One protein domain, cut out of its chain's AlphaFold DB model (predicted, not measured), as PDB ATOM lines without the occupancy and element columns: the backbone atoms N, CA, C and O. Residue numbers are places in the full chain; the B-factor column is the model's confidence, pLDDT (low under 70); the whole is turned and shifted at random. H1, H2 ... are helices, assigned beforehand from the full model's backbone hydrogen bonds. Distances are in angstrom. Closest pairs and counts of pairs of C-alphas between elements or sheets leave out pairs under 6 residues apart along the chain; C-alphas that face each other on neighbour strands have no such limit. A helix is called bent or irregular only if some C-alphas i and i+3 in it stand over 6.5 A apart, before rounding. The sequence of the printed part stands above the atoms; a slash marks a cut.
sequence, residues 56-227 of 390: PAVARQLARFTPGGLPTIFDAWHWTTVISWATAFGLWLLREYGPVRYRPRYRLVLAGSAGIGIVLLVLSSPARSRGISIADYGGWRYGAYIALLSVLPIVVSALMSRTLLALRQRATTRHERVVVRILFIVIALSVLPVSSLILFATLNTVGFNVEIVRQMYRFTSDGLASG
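What this domain is: This is residues 56 to 227 of the 390 residues of an uncharacterized protein of Nocardia terpenica (UniProt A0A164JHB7). A long helical hairpin, H2a and H2b side by side, has the bent helix H4 packed along one side of it, and H5 folds back on the far side of H4 from H2. H5b and H6 make a second hairpin away from H2, while short H1 sits crosswise where H2a begins. The printed part has 172 residues with six named helices, H1 to H6 in chain order, and no named strand; the class is all helix, the helix packing part aligned, part crossed. It is only just compact, close to loose, with a radius of gyration of the C-alphas of 18.5 A, and spans 54 by 42 by 30 A.

Where its parts are: H1 is residues 56 to 63, 10.2 A long, with C-alpha 56 at (44.185, 34.731, -63.497). By their hydrogen bonds H2, residues 69 to 129, H4, 139 to 170, and H5, 174 to 205, were each assigned as one helix, but they are bent: C-alphas 96 and 99 are 9.4 A apart, 149 and 152 7.0 A, 190 and 193 6.7 A. Their arms are H2a, 69 to 96, 41.1 A; H2b, 99 to 129, 44.5 A; H4a, 139 to 149, 16.0 A; H4b, 152 to 170, 26.8 A; H5a, 174 to 190, 24.4 A; and H5b, 193 to 205, 18.4 A. H2b is irregular, C-alphas 123 and 126 being 7.4 A apart. H3 is residues 134 to 137, 4.8 A, and H6 is 211 to 226, 22.0 A, with C-alpha 226 at (42.408, 41.397, -55.581).

How they stand to each other: H1 touches H2a, about perpendicular at 78 degrees; their closest C-alphas, of Ala 63 and Gly 69, are 4.3 A apart. H2a touches H2b at a shallow tilt of 19 degrees, opposite ways, closest at C-alphas 94 and 102, 5.2 A. H2b touches H3 only at the corner, closest at C-alphas 124 and 134, 5.3 A. H2b touches H4a at 18 degrees, shallow, opposite ways, closest at C-alphas 123 and 141, 5.9 A. H2a touches H4b with residues 82 to 92 alone, closest at C-alphas 89 and 156, 5.8 A. H4b and H5a form a helical hairpin, closest at C-alphas 157 and 187, 5.4 A. H5b and H6 form another, at a steep tilt of 40 degrees, closest at C-alphas 200 and 217, 5.7 A. H2a and H6 are apart. Every O i to N i+4 pair is within hydrogen-bond range in H1, H2a, H4a, H5a, H5b and H6; in H2b 22 of 27 are, in H4b 14 of 15, and H3 is too short for one.

The domain as a whole: The two C-alphas farthest apart, of Arg 130 and Thr 172, are 56.0 A apart. The printed part has no cut, and its links between helices are tight. Mean pLDDT of the printed part of this model is 89.7, and no printed residue is under 70.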
ATOM      1  N   PRO A  56      44.966  34.334 -62.321       89.75
ATOM      2  CA  PRO A  56      44.185  34.731 -63.497       89.75
ATOM      3  C   PRO A  56      44.228  33.727 -64.656       89.75
ATOM      4  O   PRO A  56      43.266  33.605 -65.421       89.75
ATOM      5  N   ALA A  57      45.349  33.025 -64.845       90.69
ATOM      6  CA  ALA A  57      45.470  31.995 -65.877       90.69
ATOM      7  C   ALA A  57      44.554  30.795 -65.585       90.69
ATOM      8  O   ALA A  57      43.794  30.370 -66.458       90.69
ATOM      9  N   VAL A  58      44.577  30.305 -64.345       93.19
ATOM     10  CA  VAL A  58      43.767  29.168 -63.889       93.19
ATOM     11  C   VAL A  58      42.287  29.547 -63.861       93.19
ATOM     12  O   VAL A  58      41.455  28.823 -64.409       93.19
ATOM     13  N   ALA A  59      41.954  30.718 -63.313       93.62
ATOM     14  CA  ALA A  59      40.584  31.211 -63.234       93.62
ATOM     15  C   ALA A  59      39.922  31.307 -64.615       93.62
ATOM     16  O   ALA A  59      38.790  30.862 -64.796       93.62
ATOM     17  N   ARG A  60      40.644  31.821 -65.622       93.81
ATOM     18  CA  ARG A  60      40.149  31.909 -67.007       93.81
ATOM     19  C   ARG A  60      39.951  30.551 -67.662       93.81
ATOM     20  O   ARG A  60      39.018  30.406 -68.447       93.81
ATOM     21  N   GLN A  61      40.799  29.570 -67.365       95.50
ATOM     22  CA  GLN A  61      40.622  28.212 -67.879       95.50
ATOM     23  C   GLN A  61      39.397  27.542 -67.251       95.50
ATOM     24  O   GLN A  61      38.555  27.021 -67.978       95.50
ATOM     25  N   LEU A  62      39.248  27.623 -65.926       95.31
ATOM     26  CA  LEU A  62      38.112  27.039 -65.207       95.31
ATOM     27  C   LEU A  62      36.782  27.726 -65.545       95.31
ATOM     28  O   LEU A  62      35.752  27.059 -65.653       95.31
ATOM     29  N   ALA A  63      36.799  29.039 -65.781       95.12
ATOM     30  CA  ALA A  63      35.615  29.803 -66.163       95.12
ATOM     31  C   ALA A  63      34.968  29.315 -67.469       95.12
ATOM     32  O   ALA A  63      33.763  29.480 -67.629       95.12
ATOM     33  N   ARG A  64      35.725  28.677 -68.375       95.31
ATOM     34  CA  ARG A  64      35.180  28.095 -69.620       95.31
ATOM     35  C   ARG A  64      34.218  26.937 -69.361       95.31
ATOM     36  O   ARG A  64      33.348  26.680 -70.181       95.31
ATOM     37  N   PHE A  65      34.384  26.255 -68.232       96.06
ATOM     38  CA  PHE A  65      33.606  25.075 -67.860       96.06
ATOM     39  C   PHE A  65      32.609  25.354 -66.730       96.06
ATOM     40  O   PHE A  65      31.861  24.466 -66.337       96.06
ATOM     41  N   THR A  66      32.601  26.575 -66.188       93.75
ATOM     42  CA  THR A  66      31.824  26.915 -64.993       93.75
ATOM     43  C   THR A  66      30.617  27.775 -65.365       93.75
ATOM     44  O   THR A  66      30.798  28.854 -65.938       93.75
ATOM     45  N   PRO A  67      29.385  27.371 -65.004       90.56
ATOM     46  CA  PRO A  67      28.205  28.209 -65.186       90.56
ATOM     47  C   PRO A  67      28.373  29.572 -64.504       90.56
ATOM     48  O   PRO A  67      28.768  29.657 -63.340       90.56
ATOM     49  N   GLY A  68      28.089  30.655 -65.231       88.56
ATOM     50  CA  GLY A  68      28.302  32.029 -64.759       88.56
ATOM     51  C   GLY A  68      29.742  32.547 -64.892       88.56
ATOM     52  O   GLY A  68      29.994  33.698 -64.546       88.56
ATOM     53  N   GLY A  69      30.671  31.749 -65.434       93.19
ATOM     54  CA  GLY A  69      32.003  32.189 -65.853       93.19
ATOM     55  C   GLY A  69      32.917  32.655 -64.713       93.19
ATOM     56  O   GLY A  69      32.919  32.097 -63.616       93.19
ATOM     57  N   LEU A  70      33.729  33.683 -64.988       93.19
ATOM     58  CA  LEU A  70      34.712  34.238 -64.043       93.19
ATOM     59  C   LEU A  70      34.103  34.711 -62.708       93.19
ATOM     60  O   LEU A  70      34.702  34.419 -61.674       93.19
ATOM     61  N   PRO A  71      32.941  35.393 -62.675       93.44
ATOM     62  CA  PRO A  71      32.284  35.756 -61.419       93.44
ATOM     63  C   PRO A  71      32.010  34.568 -60.484       93.44
ATOM     64  O   PRO A  71      32.204  34.682 -59.279       93.44
ATOM     65  N   THR A  72      31.631  33.405 -61.021       94.50
ATOM     66  CA  THR A  72      31.417  32.200 -60.201       94.50
ATOM     67  C   THR A  72      32.729  31.674 -59.617       94.50
ATOM     68  O   THR A  72      32.767  31.251 -58.465       94.50
ATOM     69  N   ILE A  73      33.824  31.731 -60.384       95.62
ATOM     70  CA  ILE A  73      35.162  31.369 -59.887       95.62
ATOM     71  C   ILE A  73      35.618  32.330 -58.782       95.62
ATOM     72  O   ILE A  73      36.196  31.894 -57.787       95.62
ATOM     73  N   PHE A  74      35.313  33.622 -58.920       93.44
ATOM     74  CA  PHE A  74      35.584  34.635 -57.900       93.44
ATOM     75  C   PHE A  74      34.836  34.341 -56.589       93.44
ATOM     76  O   PHE A  74      35.435  34.399 -55.513       93.44
ATOM     77  N   ASP A  75      33.558  33.963 -56.669       94.19
ATOM     78  CA  ASP A  75      32.771  33.546 -55.502       94.19
ATOM     79  C   ASP A  75      33.333  32.257 -54.876       94.19
ATOM     80  O   ASP A  75      33.465  32.149 -53.655       94.19
ATOM     81  N   ALA A  76      33.726  31.284 -55.706       95.38
ATOM     82  CA  ALA A  76      34.323  30.029 -55.251       95.38
ATOM     83  C   ALA A  76      35.653  30.259 -54.517       95.38
ATOM     84  O   ALA A  76      35.885  29.668 -53.461       95.38
ATOM     85  N   TRP A  77      36.505  31.155 -55.018       94.94
ATOM     86  CA  TRP A  77      37.729  31.563 -54.331       94.94
ATOM     87  C   TRP A  77      37.423  32.158 -52.946       94.94
ATOM     88  O   TRP A  77      37.967  31.695 -51.940       94.94
ATOM     89  N   HIS A  78      36.488  33.099 -52.840       93.38
ATOM     90  CA  HIS A  78      36.067  33.632 -51.541       93.38
ATOM     91  C   HIS A  78      35.519  32.543 -50.615       93.38
ATOM     92  O   HIS A  78      35.840  32.509 -49.426       93.38
ATOM     93  N   TRP A  79      34.760  31.592 -51.153       95.38
ATOM     94  CA  TRP A  79      34.243  30.477 -50.376       95.38
ATOM     95  C   TRP A  79      35.358  29.577 -49.824       95.38
ATOM     96  O   TRP A  79      35.310  29.203 -48.652       95.38
ATOM     97  N   THR A  80      36.425  29.304 -50.588       95.75
ATOM     98  CA  THR A  80      37.593  28.569 -50.055       95.75
ATOM     99  C   THR A  80      38.233  29.281 -48.860       95.75
ATOM    100  O   THR A  80      38.693  28.626 -47.921       95.75
ATOM    101  N   THR A  81      38.193  30.615 -48.827       91.88
ATOM    102  CA  THR A  81      38.652  31.418 -47.684       91.88
ATOM    103  C   THR A  81      37.798  31.147 -46.453       91.88
ATOM    104  O   THR A  81      38.330  30.837 -45.387       91.88
ATOM    105  N   VAL A  82      36.472  31.167 -46.608       94.44
ATOM    106  CA  VAL A  82      35.516  30.850 -45.536       94.44
ATOM    107  C   VAL A  82      35.765  29.443 -44.981       94.44
ATOM    108  O   VAL A  82      35.868  29.276 -43.767       94.44
ATOM    109  N   ILE A  83      35.928  28.433 -45.844       96.00
ATOM    110  CA  ILE A  83      36.173  27.043 -45.412       96.00
ATOM    111  C   ILE A  83      37.560  26.898 -44.754       96.00
ATOM    112  O   ILE A  83      37.722  26.145 -43.787       96.00
ATOM    113  N   SER A  84      38.568  27.646 -45.212       94.00
ATOM    114  CA  SER A  84      39.890  27.680 -44.567       94.00
ATOM    115  C   SER A  84      39.789  28.199 -43.130       94.00
ATOM    116  O   SER A  84      40.284  27.549 -42.208       94.00
ATOM    117  N   TRP A  85      39.069  29.304 -42.910       94.00
ATOM    118  CA  TRP A  85      38.816  29.841 -41.569       94.00
ATOM    119  C   TRP A  85      37.948  28.919 -40.712       94.00
ATOM    120  O   TRP A  85      38.221  28.751 -39.527       94.00
ATOM    121  N   ALA A  86      36.964  28.245 -41.304       95.56
ATOM    122  CA  ALA A  86      36.180  27.208 -40.636       95.56
ATOM    123  C   ALA A  86      37.063  26.052 -40.135       95.56
ATOM    124  O   ALA A  86      36.879  25.527 -39.035       95.56
ATOM    125  N   THR A  87      38.070  25.677 -40.924       95.00
ATOM    126  CA  THR A  87      39.046  24.644 -40.561       95.00
ATOM    127  C   THR A  87      40.001  25.130 -39.470       95.00
ATOM    128  O   THR A  87      40.273  24.383 -38.528       95.00
ATOM    129  N   ALA A  88      40.436  26.392 -39.524       91.75
ATOM    130  CA  ALA A  88      41.196  27.024 -38.445       91.75
ATOM    131  C   ALA A  88      40.389  27.087 -37.134       91.75
ATOM    132  O   ALA A  88      40.906  26.768 -36.064       91.75
ATOM    133  N   PHE A  89      39.092  27.395 -37.208       94.19
ATOM    134  CA  PHE A  89      38.185  27.307 -36.064       94.19
ATOM    135  C   PHE A  89      38.072  25.871 -35.534       94.19
ATOM    136  O   PHE A  89      38.062  25.648 -34.326       94.19
ATOM    137  N   GLY A  90      38.076  24.876 -36.425       94.31
ATOM    138  CA  GLY A  90      38.168  23.460 -36.070       94.31
ATOM    139  C   GLY A  90      39.399  23.120 -35.221       94.31
ATOM    140  O   GLY A  90      39.282  22.325 -34.289       94.31
ATOM    141  N   LEU A  91      40.556  23.744 -35.481       92.25
ATOM    142  CA  LEU A  91      41.759  23.582 -34.649       92.25
ATOM    143  C   LEU A  91      41.557  24.145 -33.241       92.25
ATOM    144  O   LEU A  91      41.974  23.521 -32.264       92.25
ATOM    145  N   TRP A  92      40.896  25.298 -33.128       91.88
ATOM    146  CA  TRP A  92      40.539  25.863 -31.829       91.88
ATOM    147  C   TRP A  92      39.557  24.955 -31.073       91.88
ATOM    148  O   TRP A  92      39.805  24.620 -29.917       91.88
ATOM    149  N   LEU A  93      38.508  24.463 -31.741       93.75
ATOM    150  CA  LEU A  93      37.553  23.516 -31.156       93.75
ATOM    151  C   LEU A  93      38.225  22.218 -30.697       93.75
ATOM    152  O   LEU A  93      37.876  21.692 -29.642       93.75
ATOM    153  N   LEU A  94      39.169  21.692 -31.483       94.00
ATOM    154  CA  LEU A  94      39.936  20.500 -31.124       94.00
ATOM    155  C   LEU A  94      40.759  20.734 -29.854       94.00
ATOM    156  O   LEU A  94      40.804  19.859 -28.992       94.00
ATOM    157  N   ARG A  95      41.387  21.907 -29.728       90.88
ATOM    158  CA  ARG A  95      42.147  22.288 -28.531       90.88
ATOM    159  C   ARG A  95      41.250  22.424 -27.301       90.88
ATOM    160  O   ARG A  95      41.630  21.944 -26.241       90.88
ATOM    161  N   GLU A  96      40.101  23.076 -27.443       91.19
ATOM    162  CA  GLU A  96      39.224  23.414 -26.316       91.19
ATOM    163  C   GLU A  96      38.398  22.215 -25.831       91.19
ATOM    164  O   GLU A  96      38.270  21.967 -24.637       91.19
ATOM    165  N   TYR A  97      37.840  21.440 -26.762       91.69
ATOM    166  CA  TYR A  97      36.895  20.365 -26.448       91.69
ATOM    167  C   TYR A  97      37.499  18.960 -26.559       91.69
ATOM    168  O   TYR A  97      36.838  17.974 -26.221       91.69
ATOM    169  N   GLY A  98      38.735  18.845 -27.044       91.88
ATOM    170  CA  GLY A  98      39.404  17.569 -27.256       91.88
ATOM    171  C   GLY A  98      38.822  16.740 -28.416       91.88
ATOM    172  O   GLY A  98      37.840  17.123 -29.061       91.88
ATOM    173  N   PRO A  99      39.401  15.555 -28.683       90.94
ATOM    174  CA  PRO A  99      39.184  14.774 -29.906       90.94
ATOM    175  C   PRO A  99      37.774  14.181 -30.065       90.94
ATOM    176  O   PRO A  99      37.361  13.846 -31.177       90.94
ATOM    177  N   VAL A 100      37.021  14.036 -28.973       90.56
ATOM    178  CA  VAL A 100      35.679  13.433 -29.000       90.56
ATOM    179  C   VAL A 100      34.609  14.504 -29.200       90.56
ATOM    180  O   VAL A 100      33.787  14.413 -30.111       90.56
ATOM    181  N   ARG A 101      34.640  15.563 -28.382       93.19
ATOM    182  CA  ARG A 101      33.573  16.574 -28.332       93.19
ATOM    183  C   ARG A 101      33.690  17.638 -29.431       93.19
ATOM    184  O   ARG A 101      32.701  18.329 -29.688       93.19
ATOM    185  N   TYR A 102      34.843  17.776 -30.100       94.19
ATOM    186  CA  TYR A 102      34.994  18.752 -31.190       94.19
ATOM    187  C   TYR A 102      34.259  18.346 -32.476       94.19
ATOM    188  O   TYR A 102      33.751  19.213 -33.179       94.19
ATOM    189  N   ARG A 103      34.160  17.044 -32.785       93.25
ATOM    190  CA  ARG A 103      33.623  16.538 -34.064       93.25
ATOM    191  C   ARG A 103      32.220  17.048 -34.413       93.25
ATOM    192  O   ARG A 103      32.066  17.558 -35.523       93.25
ATOM    193  N   PRO A 104      31.199  16.946 -33.535       95.50
ATOM    194  CA  PRO A 104      29.866  17.451 -33.863       95.50
ATOM    195  C   PRO A 104      29.869  18.971 -34.076       95.50
ATOM    196  O   PRO A 104      29.276  19.452 -35.036       95.50
ATOM    197  N   ARG A 105      30.614  19.724 -33.256       94.88
ATOM    198  CA  ARG A 105      30.740  21.187 -33.387       94.88
ATOM    199  C   ARG A 105      31.429  21.586 -34.688       94.88
ATOM    200  O   ARG A 105      30.973  22.492 -35.372       94.88
ATOM    201  N   TYR A 106      32.491  20.878 -35.061       94.62
ATOM    202  CA  TYR A 106      33.199  21.119 -36.311       94.62
ATOM    203  C   TYR A 106      32.312  20.844 -37.533       94.62
ATOM    204  O   TYR A 106      32.325  21.624 -38.478       94.62
ATOM    205  N   ARG A 107      31.471  19.799 -37.493       95.81
ATOM    206  CA  ARG A 107      30.474  19.542 -38.549       95.81
ATOM    207  C   ARG A 107      29.455  20.673 -38.675       95.81
ATOM    208  O   ARG A 107      29.162  21.072 -39.794       95.81
ATOM    209  N   LEU A 108      28.961  21.209 -37.556       96.31
ATOM    210  CA  LEU A 108      28.052  22.363 -37.566       96.31
ATOM    211  C   LEU A 108      28.716  23.600 -38.180       96.31
ATOM    212  O   LEU A 108      28.105  24.281 -38.995       96.31
ATOM    213  N   VAL A 109      29.980  23.854 -37.840       95.75
ATOM    214  CA  VAL A 109      30.751  24.966 -38.411       95.75
ATOM    215  C   VAL A 109      30.929  24.788 -39.917       95.75
ATOM    216  O   VAL A 109      30.669  25.723 -40.664       95.75
ATOM    217  N   LEU A 110      31.298  23.589 -40.380       95.88
ATOM    218  CA  LEU A 110      31.407  23.300 -41.811       95.88
ATOM    219  C   LEU A 110      30.066  23.448 -42.540       95.88
ATOM    220  O   LEU A 110      30.035  24.017 -43.629       95.88
ATOM    221  N   ALA A 111      28.965  22.986 -41.944       96.56
ATOM    222  CA  ALA A 111      27.624  23.166 -42.498       96.56
ATOM    223  C   ALA A 111      27.254  24.656 -42.598       96.56
ATOM    224  O   ALA A 111      26.772  25.102 -43.637       96.56
ATOM    225  N   GLY A 112      27.562  25.447 -41.567       96.06
ATOM    226  CA  GLY A 112      27.397  26.900 -41.586       96.06
ATOM    227  C   GLY A 112      28.237  27.571 -42.674       96.06
ATOM    228  O   GLY A 112      27.730  28.401 -43.420       96.06
ATOM    229  N   SER A 113      29.500  27.169 -42.838       95.75
ATOM    230  CA  SER A 113      30.376  27.666 -43.907       95.75
ATOM    231  C   SER A 113      29.903  27.278 -45.307       95.75
ATOM    232  O   SER A 113      30.092  28.048 -46.249       95.75
ATOM    233  N   ALA A 114      29.274  26.112 -45.464       95.56
ATOM    234  CA  ALA A 114      28.625  25.734 -46.714       95.56
ATOM    235  C   ALA A 114      27.405  26.627 -46.997       95.56
ATOM    236  O   ALA A 114      27.275  27.147 -48.103       95.56
ATOM    237  N   GLY A 115      26.576  26.885 -45.979       96.88
ATOM    238  CA  GLY A 115      25.463  27.834 -46.061       96.88
ATOM    239  C   GLY A 115      25.916  29.247 -46.436       96.88
ATOM    240  O   GLY A 115      25.329  29.860 -47.322       96.88
ATOM    241  N   ILE A 116      27.013  29.733 -45.843       95.56
ATOM    242  CA  ILE A 116      27.635  31.011 -46.216       95.56
ATOM    243  C   ILE A 116      27.985  31.027 -47.706       95.56
ATOM    244  O   ILE A 116      27.627  31.979 -48.386       95.56
ATOM    245  N   GLY A 117      28.616  29.973 -48.233       94.69
ATOM    246  CA  GLY A 117      28.935  29.873 -49.662       94.69
ATOM    247  C   GLY A 117      27.708  30.011 -50.566       94.69
ATOM    248  O   GLY A 117      27.743  30.756 -51.543       94.69
ATOM    249  N   ILE A 118      26.595  29.370 -50.202       96.25
ATOM    250  CA  ILE A 118      25.322  29.504 -50.927       96.25
ATOM    251  C   ILE A 118      24.820  30.952 -50.879       96.25
ATOM    252  O   ILE A 118      24.441  31.508 -51.909       96.25
ATOM    253  N   VAL A 119      24.855  31.595 -49.710       96.69
ATOM    254  CA  VAL A 119      24.435  32.997 -49.561       96.69
ATOM    255  C   VAL A 119      25.322  33.937 -50.380       96.69
ATOM    256  O   VAL A 119      24.793  34.836 -51.032       96.69
ATOM    257  N   LEU A 120      26.642  33.714 -50.417       94.69
ATOM    258  CA  LEU A 120      27.563  34.476 -51.269       94.69
ATOM    259  C   LEU A 120      27.147  34.372 -52.741       94.69
ATOM    260  O   LEU A 120      27.022  35.399 -53.406       94.69
ATOM    261  N   LEU A 121      26.828  33.161 -53.217       94.75
ATOM    262  CA  LEU A 121      26.344  32.948 -54.582       94.75
ATOM    263  C   LEU A 121      25.004  33.652 -54.849       94.75
ATOM    264  O   LEU A 121      24.794  34.170 -55.946       94.75
ATOM    265  N   VAL A 122      24.086  33.687 -53.884       96.50
ATOM    266  CA  VAL A 122      22.809  34.408 -54.027       96.50
ATOM    267  C   VAL A 122      23.047  35.919 -54.099       96.50
ATOM    268  O   VAL A 122      22.513  36.582 -54.991       96.50
ATOM    269  N   LEU A 123      23.890  36.462 -53.217       95.12
ATOM    270  CA  LEU A 123      24.225  37.888 -53.178       95.12
ATOM    271  C   LEU A 123      24.886  38.367 -54.473       95.12
ATOM    272  O   LEU A 123      24.587  39.467 -54.939       95.12
ATOM    273  N   SER A 124      25.743  37.546 -55.081       94.50
ATOM    274  CA  SER A 124      26.422  37.876 -56.336       94.50
ATOM    275  C   SER A 124      25.605  37.547 -57.589       94.50
ATOM    276  O   SER A 124      25.994  37.961 -58.679       94.50
ATOM    277  N   SER A 125      24.447  36.881 -57.482       95.56
ATOM    278  CA  SER A 125      23.628  36.483 -58.641       95.56
ATOM    279  C   SER A 125      23.318  37.633 -59.620       95.56
ATOM    280  O   SER A 125      23.525  37.452 -60.824       95.56
ATOM    281  N   PRO A 126      22.915  38.843 -59.170       94.81
ATOM    282  CA  PRO A 126      22.704  39.974 -60.077       94.81
ATOM    283  C   PRO A 126      23.987  40.421 -60.791       94.81
ATOM    284  O   PRO A 126      23.941  40.762 -61.972       94.81
ATOM    285  N   ALA A 127      25.136  40.380 -60.112       92.75
ATOM    286  CA  ALA A 127      26.432  40.706 -60.705       92.75
ATOM    287  C   ALA A 127      26.827  39.671 -61.773       92.75
ATOM    288  O   ALA A 127      27.180  40.038 -62.896       92.75
ATOM    289  N   ARG A 128      26.643  38.378 -61.467       93.19
ATOM    290  CA  ARG A 128      26.911  37.274 -62.400       93.19
ATOM    291  C   ARG A 128      26.048  37.337 -63.654       93.19
ATOM    292  O   ARG A 128      26.562  37.098 -64.740       93.19
ATOM    293  N   SER A 129      24.773  37.716 -63.525       93.62
ATOM    294  CA  SER A 129      23.877  37.886 -64.682       93.62
ATOM    295  C   SER A 129      24.363  38.954 -65.672       93.62
ATOM    296  O   SER A 129      24.021  38.907 -66.848       93.62
ATOM    297  N   ARG A 130      25.205  39.887 -65.207       92.44
ATOM    298  CA  ARG A 130      25.841  40.943 -66.008       92.44
ATOM    299  C   ARG A 130      27.296  40.623 -66.377       92.44
ATOM    300  O   ARG A 130      27.981  41.476 -66.929       92.44
ATOM    301  N   GLY A 131      27.798  39.433 -66.035       90.00
ATOM    302  CA  GLY A 131      29.181  39.023 -66.297       90.00
ATOM    303  C   GLY A 131      30.248  39.787 -65.500       90.00
ATOM    304  O   GLY A 131      31.431  39.718 -65.841       90.00
ATOM    305  N   ILE A 132      29.865  40.510 -64.443       91.94
ATOM    306  CA  ILE A 132      30.782  41.307 -63.613       91.94
ATOM    307  C   ILE A 132      30.926  40.716 -62.210       91.94
ATOM    308  O   ILE A 132      30.089  39.933 -61.759       91.94
ATOM    309  N   SER A 133      32.020  41.057 -61.524       89.56
ATOM    310  CA  SER A 133      32.235  40.609 -60.145       89.56
ATOM    311  C   SER A 133      31.309  41.366 -59.187       89.56
ATOM    312  O   SER A 133      30.838  42.461 -59.497       89.56
ATOM    313  N   ILE A 134      31.049  40.809 -58.000       90.56
ATOM    314  CA  ILE A 134      30.264  41.528 -56.986       90.56
ATOM    315  C   ILE A 134      30.980  42.795 -56.485       90.56
ATOM    316  O   ILE A 134      30.313  43.760 -56.121       90.56
ATOM    317  N   ALA A 135      32.316  42.818 -56.534       87.69
ATOM    318  CA  ALA A 135      33.111  44.005 -56.232       87.69
ATOM    319  C   ALA A 135      32.863  45.123 -57.259       87.69
ATOM    320  O   ALA A 135      32.611  46.260 -56.868       87.69
ATOM    321  N   ASP A 136      32.832  44.781 -58.554       87.56
ATOM    322  CA  ASP A 136      32.518  45.727 -59.635       87.56
ATOM    323  C   ASP A 136      31.043  46.174 -59.598       87.56
ATOM    324  O   ASP A 136      30.715  47.303 -59.952       87.56
ATOM    325  N   TYR A 137      30.136  45.282 -59.182       89.69
ATOM    326  CA  TYR A 137      28.705  45.582 -59.059       89.69
ATOM    327  C   TYR A 137      28.411  46.559 -57.910       89.69
ATOM    328  O   TYR A 137      27.532  47.412 -58.031       89.69
ATOM    329  N   GLY A 138      29.141  46.437 -56.798       85.88
ATOM    330  CA  GLY A 138      29.045  47.336 -55.653       85.88
ATOM    331  C   GLY A 138      27.691  47.311 -54.924       85.88
ATOM    332  O   GLY A 138      26.960  46.315 -54.902       85.88
ATOM    333  N   GLY A 139      27.372  48.428 -54.265       87.75
ATOM    334  CA  GLY A 139      26.136  48.614 -53.500       87.75
ATOM    335  C   GLY A 139      26.066  47.811 -52.192       87.75
ATOM    336  O   GLY A 139      27.049  47.239 -51.719       87.75
ATOM    337  N   TRP A 140      24.873  47.757 -51.591       88.00
ATOM    338  CA  TRP A 140      24.663  47.098 -50.293       88.00
ATOM    339  C   TRP A 140      24.950  45.590 -50.330       88.00
ATOM    340  O   TRP A 140      25.391  45.024 -49.333       88.00
ATOM    341  N   ARG A 141      24.740  44.940 -51.486       92.06
ATOM    342  CA  ARG A 141      25.000  43.502 -51.670       92.06
ATOM    343  C   ARG A 141      26.474  43.176 -51.497       92.06
ATOM    344  O   ARG A 141      26.795  42.195 -50.835       92.06
ATOM    345  N   TYR A 142      27.357  44.018 -52.033       88.69
ATOM    346  CA  TYR A 142      28.793  43.882 -51.827       88.69
ATOM    347  C   TYR A 142      29.175  44.082 -50.353       88.69
ATOM    348  O   TYR A 142      29.932  43.289 -49.798       88.69
ATOM    349  N   GLY A 143      28.574  45.069 -49.675       85.94
ATOM    350  CA  GLY A 143      28.750  45.257 -48.231       85.94
ATOM    351  C   GLY A 143      28.340  44.024 -47.414       85.94
ATOM    352  O   GLY A 143      29.116  43.548 -46.588       85.94
ATOM    353  N   ALA A 144      27.161  43.458 -47.690       90.69
ATOM    354  CA  ALA A 144      26.681  42.233 -47.047       90.69
ATOM    355  C   ALA A 144      27.587  41.023 -47.342       90.69
ATOM    356  O   ALA A 144      27.870  40.225 -46.449       90.69
ATOM    357  N   TYR A 145      28.083  40.916 -48.575       91.81
ATOM    358  CA  TYR A 145      29.003  39.865 -49.006       91.81
ATOM    359  C   TYR A 145      30.327  39.913 -48.230       91.81
ATOM    360  O   TYR A 145      30.756  38.901 -47.672       91.81
ATOM    361  N   ILE A 146      30.943  41.094 -48.120       88.31
ATOM    362  CA  ILE A 146      32.185  41.291 -47.358       88.31
ATOM    363  C   ILE A 146      31.963  41.091 -45.857       88.31
ATOM    364  O   ILE A 146      32.797  40.466 -45.196       88.31
ATOM    365  N   ALA A 147      30.838  41.564 -45.310       87.81
ATOM    366  CA  ALA A 147      30.491  41.338 -43.911       87.81
ATOM    367  C   ALA A 147      30.436  39.835 -43.599       87.81
ATOM    368  O   ALA A 147      31.082  39.381 -42.656       87.81
ATOM    369  N   LEU A 148      29.755  39.051 -44.443       91.56
ATOM    370  CA  LEU A 148      29.623  37.604 -44.270       91.56
ATOM    371  C   LEU A 148      30.972  36.873 -44.367       91.56
ATOM    372  O   LEU A 148      31.264  36.003 -43.546       91.56
ATOM    373  N   LEU A 149      31.817  37.268 -45.323       89.44
ATOM    374  CA  LEU A 149      33.194  36.779 -45.460       89.44
ATOM    375  C   LEU A 149      34.046  37.024 -44.214       89.44
ATOM    376  O   LEU A 149      34.936  36.232 -43.906       89.44
ATOM    377  N   SER A 150      33.768  38.115 -43.506       87.19
ATOM    378  CA  SER A 150      34.588  38.609 -42.406       87.19
ATOM    379  C   SER A 150      34.227  38.019 -41.040       87.19
ATOM    380  O   SER A 150      35.076  38.013 -40.146       87.19
ATOM    381  N   VAL A 151      33.010  37.483 -40.867       88.50
ATOM    382  CA  VAL A 151      32.530  36.957 -39.572       88.50
ATOM    383  C   VAL A 151      33.473  35.891 -39.007       88.50
ATOM    384  O   VAL A 151      33.931  36.003 -37.870       88.50
ATOM    385  N   LEU A 152      33.786  34.860 -39.796       88.25
ATOM    386  CA  LEU A 152      34.645  33.758 -39.353       88.25
ATOM    387  C   LEU A 152      36.087  34.200 -39.052       88.25
ATOM    388  O   LEU A 152      36.566  33.858 -37.969       88.25
ATOM    389  N   PRO A 153      36.769  34.968 -39.926       87.00
ATOM    390  CA  PRO A 153      38.065  35.562 -39.606       87.00
ATOM    391  C   PRO A 153      38.061  36.337 -38.286       87.00
ATOM    392  O   PRO A 153      38.921  36.090 -37.446       87.00
ATOM    393  N   ILE A 154      37.075  37.216 -38.052       88.25
ATOM    394  CA  ILE A 154      36.983  37.996 -36.806       88.25
ATOM    395  C   ILE A 154      36.856  37.069 -35.594       88.25
ATOM    396  O   ILE A 154      37.603  37.219 -34.625       88.25
ATOM    397  N   VAL A 155      35.936  36.100 -35.640       89.62
ATOM    398  CA  VAL A 155      35.700  35.165 -34.530       89.62
ATOM    399  C   VAL A 155      36.952  34.338 -34.238       89.62
ATOM    400  O   VAL A 155      37.376  34.244 -33.085       89.62
ATOM    401  N   VAL A 156      37.577  33.764 -35.270       88.56
ATOM    402  CA  VAL A 156      38.805  32.972 -35.118       88.56
ATOM    403  C   VAL A 156      39.925  33.835 -34.555       88.56
ATOM    404  O   VAL A 156      40.587  33.419 -33.606       88.56
ATOM    405  N   SER A 157      40.111  35.048 -35.067       88.88
ATOM    406  CA  SER A 157      41.158  35.952 -34.601       88.88
ATOM    407  C   SER A 157      40.937  36.414 -33.164       88.88
ATOM    408  O   SER A 157      41.894  36.447 -32.387       88.88
ATOM    409  N   ALA A 158      39.696  36.681 -32.750       88.81
ATOM    410  CA  ALA A 158      39.366  36.986 -31.357       88.81
ATOM    411  C   ALA A 158      39.722  35.819 -30.417       88.81
ATOM    412  O   ALA A 158      40.357  36.012 -29.375       88.81
ATOM    413  N   LEU A 159      39.385  34.588 -30.806       88.69
ATOM    414  CA  LEU A 159      39.717  33.387 -30.036       88.69
ATOM    415  C   LEU A 159      41.222  33.118 -30.000       88.69
ATOM    416  O   LEU A 159      41.781  32.842 -28.934       88.69
ATOM    417  N   MET A 160      41.899  33.261 -31.139       85.12
ATOM    418  CA  MET A 160      43.350  33.142 -31.226       85.12
ATOM    419  C   MET A 160      44.035  34.185 -30.345       85.12
ATOM    420  O   MET A 160      44.973  33.828 -29.637       85.12
ATOM    421  N   SER A 161      43.532  35.422 -30.290       86.62
ATOM    422  CA  SER A 161      44.091  36.500 -29.461       86.62
ATOM    423  C   SER A 161      44.077  36.146 -27.973       86.62
ATOM    424  O   SER A 161      45.088  36.316 -27.290       86.62
ATOM    425  N   ARG A 162      42.980  35.546 -27.481       86.50
ATOM    426  CA  ARG A 162      42.896  35.034 -26.099       86.50
ATOM    427  C   ARG A 162      43.961  33.971 -25.834       86.50
ATOM    428  O   ARG A 162      44.655  34.023 -24.822       86.50
ATOM    429  N   THR A 163      44.133  33.025 -26.760       85.19
ATOM    430  CA  THR A 163      45.149  31.969 -26.611       85.19
ATOM    431  C   THR A 163      46.579  32.480 -26.770       85.19
ATOM    432  O   THR A 163      47.496  31.932 -26.157       85.19
ATOM    433  N   LEU A 164      46.783  33.528 -27.567       87.06
ATOM    434  CA  LEU A 164      48.091  34.076 -27.885       87.06
ATOM    435  C   LEU A 164      48.735  34.730 -26.664       87.06
ATOM    436  O   LEU A 164      49.936  34.577 -26.466       87.06
ATOM    437  N   LEU A 165      47.943  35.399 -25.822       85.38
ATOM    438  CA  LEU A 165      48.423  35.962 -24.557       85.38
ATOM    439  C   LEU A 165      49.014  34.871 -23.654       85.38
ATOM    440  O   LEU A 165      50.143  35.002 -23.181       85.38
ATOM    441  N   ALA A 166      48.304  33.750 -23.508       85.12
ATOM    442  CA  ALA A 166      48.785  32.603 -22.740       85.12
ATOM    443  C   ALA A 166      50.022  31.944 -23.381       85.12
ATOM    444  O   ALA A 166      50.960  31.570 -22.681       85.12
ATOM    445  N   LEU A 167      50.054  31.813 -24.714       85.38
ATOM    446  CA  LEU A 167      51.209  31.257 -25.433       85.38
ATOM    447  C   LEU A 167      52.445  32.151 -25.318       85.38
ATOM    448  O   LEU A 167      53.546  31.642 -25.140       85.38
ATOM    449  N   ARG A 168      52.275  33.475 -25.372       89.12
ATOM    450  CA  ARG A 168      53.365  34.443 -25.217       89.12
ATOM    451  C   ARG A 168      54.036  34.320 -23.853       89.12
ATOM    452  O   ARG A 168      55.256  34.389 -23.788       89.12
ATOM    453  N   GLN A 169      53.253  34.124 -22.793       87.62
ATOM    454  CA  GLN A 169      53.774  33.946 -21.435       87.62
ATOM    455  C   GLN A 169      54.516  32.614 -21.255       87.62
ATOM    456  O   GLN A 169      55.449  32.537 -20.465       87.62
ATOM    457  N   ARG A 170      54.125  31.570 -21.999       88.50
ATOM    458  CA  ARG A 170      54.705  30.218 -21.901       88.50
ATOM    459  C   ARG A 170      55.829  29.938 -22.905       88.50
ATOM    460  O   ARG A 170      56.451  28.886 -22.819       88.50
ATOM    461  N   ALA A 171      56.073  30.835 -23.860       87.62
ATOM    462  CA  ALA A 171      57.064  30.641 -24.915       87.62
ATOM    463  C   ALA A 171      58.496  30.753 -24.366       87.62
ATOM    464  O   ALA A 171      59.050  31.848 -24.222       87.62
ATOM    465  N   THR A 172      59.123  29.611 -24.104       88.19
ATOM    466  CA  THR A 172      60.480  29.540 -23.548       88.19
ATOM    467  C   THR A 172      61.530  29.543 -24.657       88.19
ATOM    468  O   THR A 172      62.530  30.263 -24.561       88.19
ATOM    469  N   THR A 173      61.273  28.830 -25.758       90.12
ATOM    470  CA  THR A 173      62.243  28.635 -26.846       90.12
ATOM    471  C   THR A 173      62.207  29.759 -27.892       90.12
ATOM    472  O   THR A 173      61.182  30.406 -28.119       90.12
ATOM    473  N   ARG A 174      63.331  29.998 -28.596       87.62
ATOM    474  CA  ARG A 174      63.390  30.987 -29.700       87.62
ATOM    475  C   ARG A 174      62.355  30.687 -30.789       87.62
ATOM    476  O   ARG A 174      61.725  31.607 -31.301       87.62
ATOM    477  N   HIS A 175      62.163  29.408 -31.104       81.44
ATOM    478  CA  HIS A 175      61.186  28.958 -32.090       81.44
ATOM    479  C   HIS A 175      59.750  29.283 -31.658       81.44
ATOM    480  O   HIS A 175      59.003  29.870 -32.435       81.44
ATOM    481  N   GLU A 176      59.373  28.982 -30.412       84.12
ATOM    482  CA  GLU A 176      58.049  29.337 -29.878       84.12
ATOM    483  C   GLU A 176      57.793  30.842 -29.948       84.12
ATOM    484  O   GLU A 176      56.719  31.263 -30.377       84.12
ATOM    485  N   ARG A 177      58.792  31.668 -29.612       88.19
ATOM    486  CA  ARG A 177      58.672  33.132 -29.711       88.19
ATOM    487  C   ARG A 177      58.451  33.600 -31.150       88.19
ATOM    488  O   ARG A 177      57.654  34.509 -31.368       88.19
ATOM    489  N   VAL A 178      59.128  32.995 -32.129       87.62
ATOM    490  CA  VAL A 178      58.913  33.295 -33.556       87.62
ATOM    491  C   VAL A 178      57.501  32.896 -33.985       87.62
ATOM    492  O   VAL A 178      56.816  33.706 -34.602       87.62
ATOM    493  N   VAL A 179      57.024  31.709 -33.600       84.31
ATOM    494  CA  VAL A 179      55.652  31.265 -33.900       84.31
ATOM    495  C   VAL A 179      54.622  32.217 -33.291       84.31
ATOM    496  O   VAL A 179      53.712  32.648 -33.990       84.31
ATOM    497  N   VAL A 180      54.788  32.623 -32.028       87.25
ATOM    498  CA  VAL A 180      53.909  33.608 -31.371       87.25
ATOM    499  C   VAL A 180      53.898  34.942 -32.126       87.25
ATOM    500  O   VAL A 180      52.829  35.513 -32.329       87.25
ATOM    501  N   ARG A 181      55.055  35.431 -32.597       89.75
ATOM    502  CA  ARG A 181      55.127  36.654 -33.420       89.75
ATOM    503  C   ARG A 181      54.395  36.497 -34.753       89.75
ATOM    504  O   ARG A 181      53.646  37.393 -35.126       89.75
ATOM    505  N   ILE A 182      54.564  35.366 -35.438       86.69
ATOM    506  CA  ILE A 182      53.846  35.081 -36.691       86.69
ATOM    507  C   ILE A 182      52.336  35.054 -36.440       86.69
ATOM    508  O   ILE A 182      51.593  35.693 -37.175       86.69
ATOM    509  N   LEU A 183      51.874  34.387 -35.377       85.56
ATOM    510  CA  LEU A 183      50.454  34.346 -35.018       85.56
ATOM    511  C   LEU A 183      49.897  35.738 -34.691       85.56
ATOM    512  O   LEU A 183      48.781  36.049 -35.095       85.56
ATOM    513  N   PHE A 184      50.670  36.592 -34.014       89.25
ATOM    514  CA  PHE A 184      50.288  37.986 -33.777       89.25
ATOM    515  C   PHE A 184      50.114  38.763 -35.088       89.25
ATOM    516  O   PHE A 184      49.093  39.418 -35.284       89.25
ATOM    517  N   ILE A 185      51.085  38.651 -36.002       88.31
ATOM    518  CA  ILE A 185      51.039  39.295 -37.322       88.31
ATOM    519  C   ILE A 185      49.826  38.796 -38.115       88.31
ATOM    520  O   ILE A 185      49.101  39.596 -38.692       88.31
ATOM    521  N   VAL A 186      49.560  37.490 -38.095       85.56
ATOM    522  CA  VAL A 186      48.393  36.864 -38.732       85.56
ATOM    523  C   VAL A 186      47.085  37.444 -38.179       85.56
ATOM    524  O   VAL A 186      46.220  37.848 -38.952       85.56
ATOM    525  N   ILE A 187      46.947  37.560 -36.855       87.19
ATOM    526  CA  ILE A 187      45.766  38.180 -36.236       87.19
ATOM    527  C   ILE A 187      45.618  39.630 -36.709       87.19
ATOM    528  O   ILE A 187      44.548  39.999 -37.191       87.19
ATOM    529  N   ALA A 188      46.686  40.429 -36.650       87.94
ATOM    530  CA  ALA A 188      46.655  41.822 -37.087       87.94
ATOM    531  C   ALA A 188      46.251  41.951 -38.567       87.94
ATOM    532  O   ALA A 188      45.324  42.691 -38.885       87.94
ATOM    533  N   LEU A 189      46.869  41.172 -39.459       86.19
ATOM    534  CA  LEU A 189      46.567  41.177 -40.895       86.19
ATOM    535  C   LEU A 189      45.148  40.696 -41.219       86.19
ATOM    536  O   LEU A 189      44.596  41.098 -42.236       86.19
ATOM    537  N   SER A 190      44.549  39.853 -40.375       84.12
ATOM    538  CA  SER A 190      43.169  39.390 -40.570       84.12
ATOM    539  C   SER A 190      42.114  40.385 -40.073       84.12
ATOM    540  O   SER A 190      41.060  40.515 -40.690       84.12
ATOM    541  N   VAL A 191      42.386  41.097 -38.973       85.25
ATOM    542  CA  VAL A 191      41.416  41.993 -38.324       85.25
ATOM    543  C   VAL A 191      41.490  43.403 -38.899       85.25
ATOM    544  O   VAL A 191      40.450  44.010 -39.135       85.25
ATOM    545  N   LEU A 192      42.695  43.929 -39.147       87.00
ATOM    546  CA  LEU A 192      42.876  45.323 -39.560       87.00
ATOM    547  C   LEU A 192      42.113  45.674 -40.847       87.00
ATOM    548  O   LEU A 192      41.350  46.634 -40.795       87.00
ATOM    549  N   PRO A 193      42.207  44.916 -41.961       84.38
ATOM    550  CA  PRO A 193      41.501  45.281 -43.192       84.38
ATOM    551  C   PRO A 193      39.982  45.311 -43.009       84.38
ATOM    552  O   PRO A 193      39.305  46.213 -43.492       84.38
ATOM    553  N   VAL A 194      39.441  44.349 -42.263       82.88
ATOM    554  CA  VAL A 194      38.003  44.245 -42.010       82.88
ATOM    555  C   VAL A 194      37.520  45.391 -41.124       82.88
ATOM    556  O   VAL A 194      36.549  46.068 -41.462       82.88
ATOM    557  N   SER A 195      38.209  45.643 -40.010       84.06
ATOM    558  CA  SER A 195      37.876  46.736 -39.093       84.06
ATOM    559  C   SER A 195      37.990  48.096 -39.777       84.06
ATOM    560  O   SER A 195      37.122  48.945 -39.587       84.06
ATOM    561  N   SER A 196      39.011  48.290 -40.616       85.94
ATOM    562  CA  SER A 196      39.161  49.485 -41.447       85.94
ATOM    563  C   SER A 196      37.981  49.660 -42.400       85.94
ATOM    564  O   SER A 196      37.428  50.751 -42.478       85.94
ATOM    565  N   LEU A 197      37.537  48.595 -43.073       84.69
ATOM    566  CA  LEU A 197      36.398  48.669 -43.990       84.69
ATOM    567  C   LEU A 197      35.099  49.039 -43.263       84.69
ATOM    568  O   LEU A 197      34.371  49.910 -43.736       84.69
ATOM    569  N   ILE A 198      34.835  48.432 -42.100       83.12
ATOM    570  CA  ILE A 198      33.672  48.758 -41.256       83.12
ATOM    571  C   ILE A 198      33.738  50.215 -40.790       83.12
ATOM    572  O   ILE A 198      32.749  50.942 -40.898       83.12
ATOM    573  N   LEU A 199      34.899  50.661 -40.308       85.94
ATOM    574  CA  LEU A 199      35.110  52.038 -39.867       85.94
ATOM    575  C   LEU A 199      34.854  53.034 -41.003       85.94
ATOM    576  O   LEU A 199      34.060  53.955 -40.832       85.94
ATOM    577  N   PHE A 200      35.469  52.843 -42.173       85.06
ATOM    578  CA  PHE A 200      35.309  53.764 -43.302       85.06
ATOM    579  C   PHE A 200      33.893  53.743 -43.880       85.06
ATOM    580  O   PHE A 200      33.371  54.796 -44.242       85.06
ATOM    581  N   ALA A 201      33.236  52.580 -43.904       80.69
ATOM    582  CA  ALA A 201      31.826  52.488 -44.265       80.69
ATOM    583  C   ALA A 201      30.945  53.280 -43.283       80.69
ATOM    584  O   ALA A 201      30.079  54.039 -43.713       80.69
ATOM    585  N   THR A 202      31.207  53.163 -41.979       83.12
ATOM    586  CA  THR A 202      30.442  53.853 -40.928       83.12
ATOM    587  C   THR A 202      30.643  55.367 -40.999       83.12
ATOM    588  O   THR A 202      29.670  56.119 -41.018       83.12
ATOM    589  N   LEU A 203      31.890  55.830 -41.127       85.06
ATOM    590  CA  LEU A 203      32.207  57.251 -41.303       85.06
ATOM    591  C   LEU A 203      31.489  57.839 -42.525       85.06
ATOM    592  O   LEU A 203      30.892  58.910 -42.430       85.06
ATOM    593  N   ASN A 204      31.455  57.102 -43.636       80.75
ATOM    594  CA  ASN A 204      30.722  57.518 -44.828       80.75
ATOM    595  C   ASN A 204      29.203  57.629 -44.576       80.75
ATOM    596  O   ASN A 204      28.579  58.581 -45.040       80.75
ATOM    597  N   THR A 205      28.603  56.708 -43.810       80.62
ATOM    598  CA  THR A 205      27.162  56.765 -43.479       80.62
ATOM    599  C   THR A 205      26.785  57.907 -42.536       80.62
ATOM    600  O   THR A 205      25.686  58.438 -42.645       80.62
ATOM    601  N   VAL A 206      27.693  58.318 -41.645       85.50
ATOM    602  CA  VAL A 206      27.477  59.427 -40.695       85.50
ATOM    603  C   VAL A 206      27.726  60.798 -41.356       85.50
ATOM    604  O   VAL A 206      27.607  61.838 -40.720       85.50
ATOM    605  N   GLY A 207      28.042  60.826 -42.655       80.31
ATOM    606  CA  GLY A 207      28.229  62.063 -43.418       80.31
ATOM    607  C   GLY A 207      29.661  62.602 -43.411       80.31
ATOM    608  O   GLY A 207      29.907  63.655 -43.997       80.31
ATOM    609  N   PHE A 208      30.630  61.872 -42.841       81.06
ATOM    610  CA  PHE A 208      32.060  62.173 -42.988       81.06
ATOM    611  C   PHE A 208      32.542  61.760 -44.386       81.06
ATOM    612  O   PHE A 208      33.279  60.793 -44.575       81.06
ATOM    613  N   ASN A 209      32.101  62.517 -45.390       73.31
ATOM    614  CA  ASN A 209      32.324  62.275 -46.814       73.31
ATOM    615  C   ASN A 209      33.653  62.890 -47.304       73.31
ATOM    616  O   ASN A 209      33.721  63.530 -48.353       73.31
ATOM    617  N   VAL A 210      34.715  62.734 -46.509       84.94
ATOM    618  CA  VAL A 210      36.050  63.267 -46.821       84.94
ATOM    619  C   VAL A 210      36.736  62.353 -47.838       84.94
ATOM    620  O   VAL A 210      36.667  61.128 -47.723       84.94
ATOM    621  N   GLU A 211      37.446  62.931 -48.811       86.94
ATOM    622  CA  GLU A 211      38.088  62.170 -49.896       86.94
ATOM    623  C   GLU A 211      39.044  61.082 -49.375       86.94
ATOM    624  O   GLU A 211      39.069  59.973 -49.903       86.94
ATOM    625  N   ILE A 212      39.736  61.338 -48.260       85.44
ATOM    626  CA  ILE A 212      40.615  60.362 -47.598       85.44
ATOM    627  C   ILE A 212      39.846  59.101 -47.164       85.44
ATOM    628  O   ILE A 212      40.326  57.989 -47.374       85.44
ATOM    629  N   VAL A 213      38.641  59.242 -46.596       82.81
ATOM    630  CA  VAL A 213      37.815  58.100 -46.150       82.81
ATOM    631  C   VAL A 213      37.401  57.248 -47.349       82.81
ATOM    632  O   VAL A 213      37.483  56.019 -47.307       82.81
ATOM    633  N   ARG A 214      37.022  57.898 -48.453       82.00
ATOM    634  CA  ARG A 214      36.652  57.230 -49.705       82.00
ATOM    635  C   ARG A 214      37.844  56.523 -50.349       82.00
ATOM    636  O   ARG A 214      37.705  55.386 -50.801       82.00
ATOM    637  N   GLN A 215      39.008  57.168 -50.366       87.00
ATOM    638  CA  GLN A 215      40.245  56.595 -50.891       87.00
ATOM    639  C   GLN A 215      40.671  55.365 -50.084       87.00
ATOM    640  O   GLN A 215      40.997  54.336 -50.674       87.00
ATOM    641  N   MET A 216      40.617  55.436 -48.752       84.50
ATOM    642  CA  MET A 216      40.966  54.306 -47.889       84.50
ATOM    643  C   MET A 216      39.962  53.156 -48.011       84.50
ATOM    644  O   MET A 216      40.376  52.004 -48.128       84.50
ATOM    645  N   TYR A 217      38.658  53.450 -48.087       84.88
ATOM    646  CA  TYR A 217      37.638  52.435 -48.361       84.88
ATOM    647  C   TYR A 217      37.908  51.703 -49.683       84.88
ATOM    648  O   TYR A 217      37.919  50.472 -49.707       84.88
ATOM    649  N   ARG A 218      38.180  52.443 -50.768       85.00
ATOM    650  CA  ARG A 218      38.527  51.859 -52.076       85.00
ATOM    651  C   ARG A 218      39.807  51.040 -51.998       85.00
ATOM    652  O   ARG A 218      39.819  49.909 -52.457       85.00
ATOM    653  N   PHE A 219      40.854  51.559 -51.362       85.44
ATOM    654  CA  PHE A 219      42.118  50.843 -51.203       85.44
ATOM    655  C   PHE A 219      41.935  49.498 -50.483       85.44
ATOM    656  O   PHE A 219      42.408  48.468 -50.966       85.44
ATOM    657  N   THR A 220      41.214  49.487 -49.359       83.81
ATOM    658  CA  THR A 220      40.947  48.265 -48.591       83.81
ATOM    659  C   THR A 220      40.026  47.307 -49.345       83.81
ATOM    660  O   THR A 220      40.308  46.111 -49.405       83.81
ATOM    661  N   SER A 221      38.955  47.820 -49.954       83.69
ATOM    662  CA  SER A 221      38.016  47.034 -50.759       83.69
ATOM    663  C   SER A 221      38.704  46.386 -51.963       83.69
ATOM    664  O   SER A 221      38.566  45.184 -52.172       83.69
ATOM    665  N   ASP A 222      39.492  47.152 -52.716       84.75
ATOM    666  CA  ASP A 222      40.258  46.652 -53.856       84.75
ATOM    667  C   ASP A 222      41.284  45.604 -53.430       84.75
ATOM    668  O   ASP A 222      41.504  44.634 -54.148       84.75
ATOM    669  N   GLY A 223      41.939  45.802 -52.282       84.62
ATOM    670  CA  GLY A 223      42.903  44.844 -51.746       84.62
ATOM    671  C   GLY A 223      42.249  43.514 -51.363       84.62
ATOM    672  O   GLY A 223      42.813  42.453 -51.623       84.62
ATOM    673  N   LEU A 224      41.046  43.556 -50.784       83.81
ATOM    674  CA  LEU A 224      40.262  42.351 -50.503       83.81
ATOM    675  C   LEU A 224      39.794  41.679 -51.797       83.81
ATOM    676  O   LEU A 224      39.918  40.465 -51.923       83.81
ATOM    677  N   ALA A 225      39.327  42.463 -52.771       85.19
ATOM    678  CA  ALA A 225      38.884  41.949 -54.060       85.19
ATOM    679  C   ALA A 225      40.034  41.358 -54.892       85.19
ATOM    680  O   ALA A 225      39.813  40.379 -55.595       85.19
ATOM    681  N   SER A 226      41.254  41.905 -54.819       85.62
ATOM    682  CA  SER A 226      42.408  41.397 -55.581       85.62
ATOM    683  C   SER A 226      42.996  40.104 -55.019       85.62
ATOM    684  O   SER A 226      43.607  39.324 -55.751       85.62
ATOM    685  N   GLY A 227      42.848  39.875 -53.711       84.31
ATOM    686  CA  GLY A 227      43.378  38.689 -53.044       84.31
ATOM    687  C   GLY A 227      44.894  38.682 -52.853       84.31
ATOM    688  O   GLY A 227      45.432  37.722 -52.300       84.31
TER     689      GLY A 227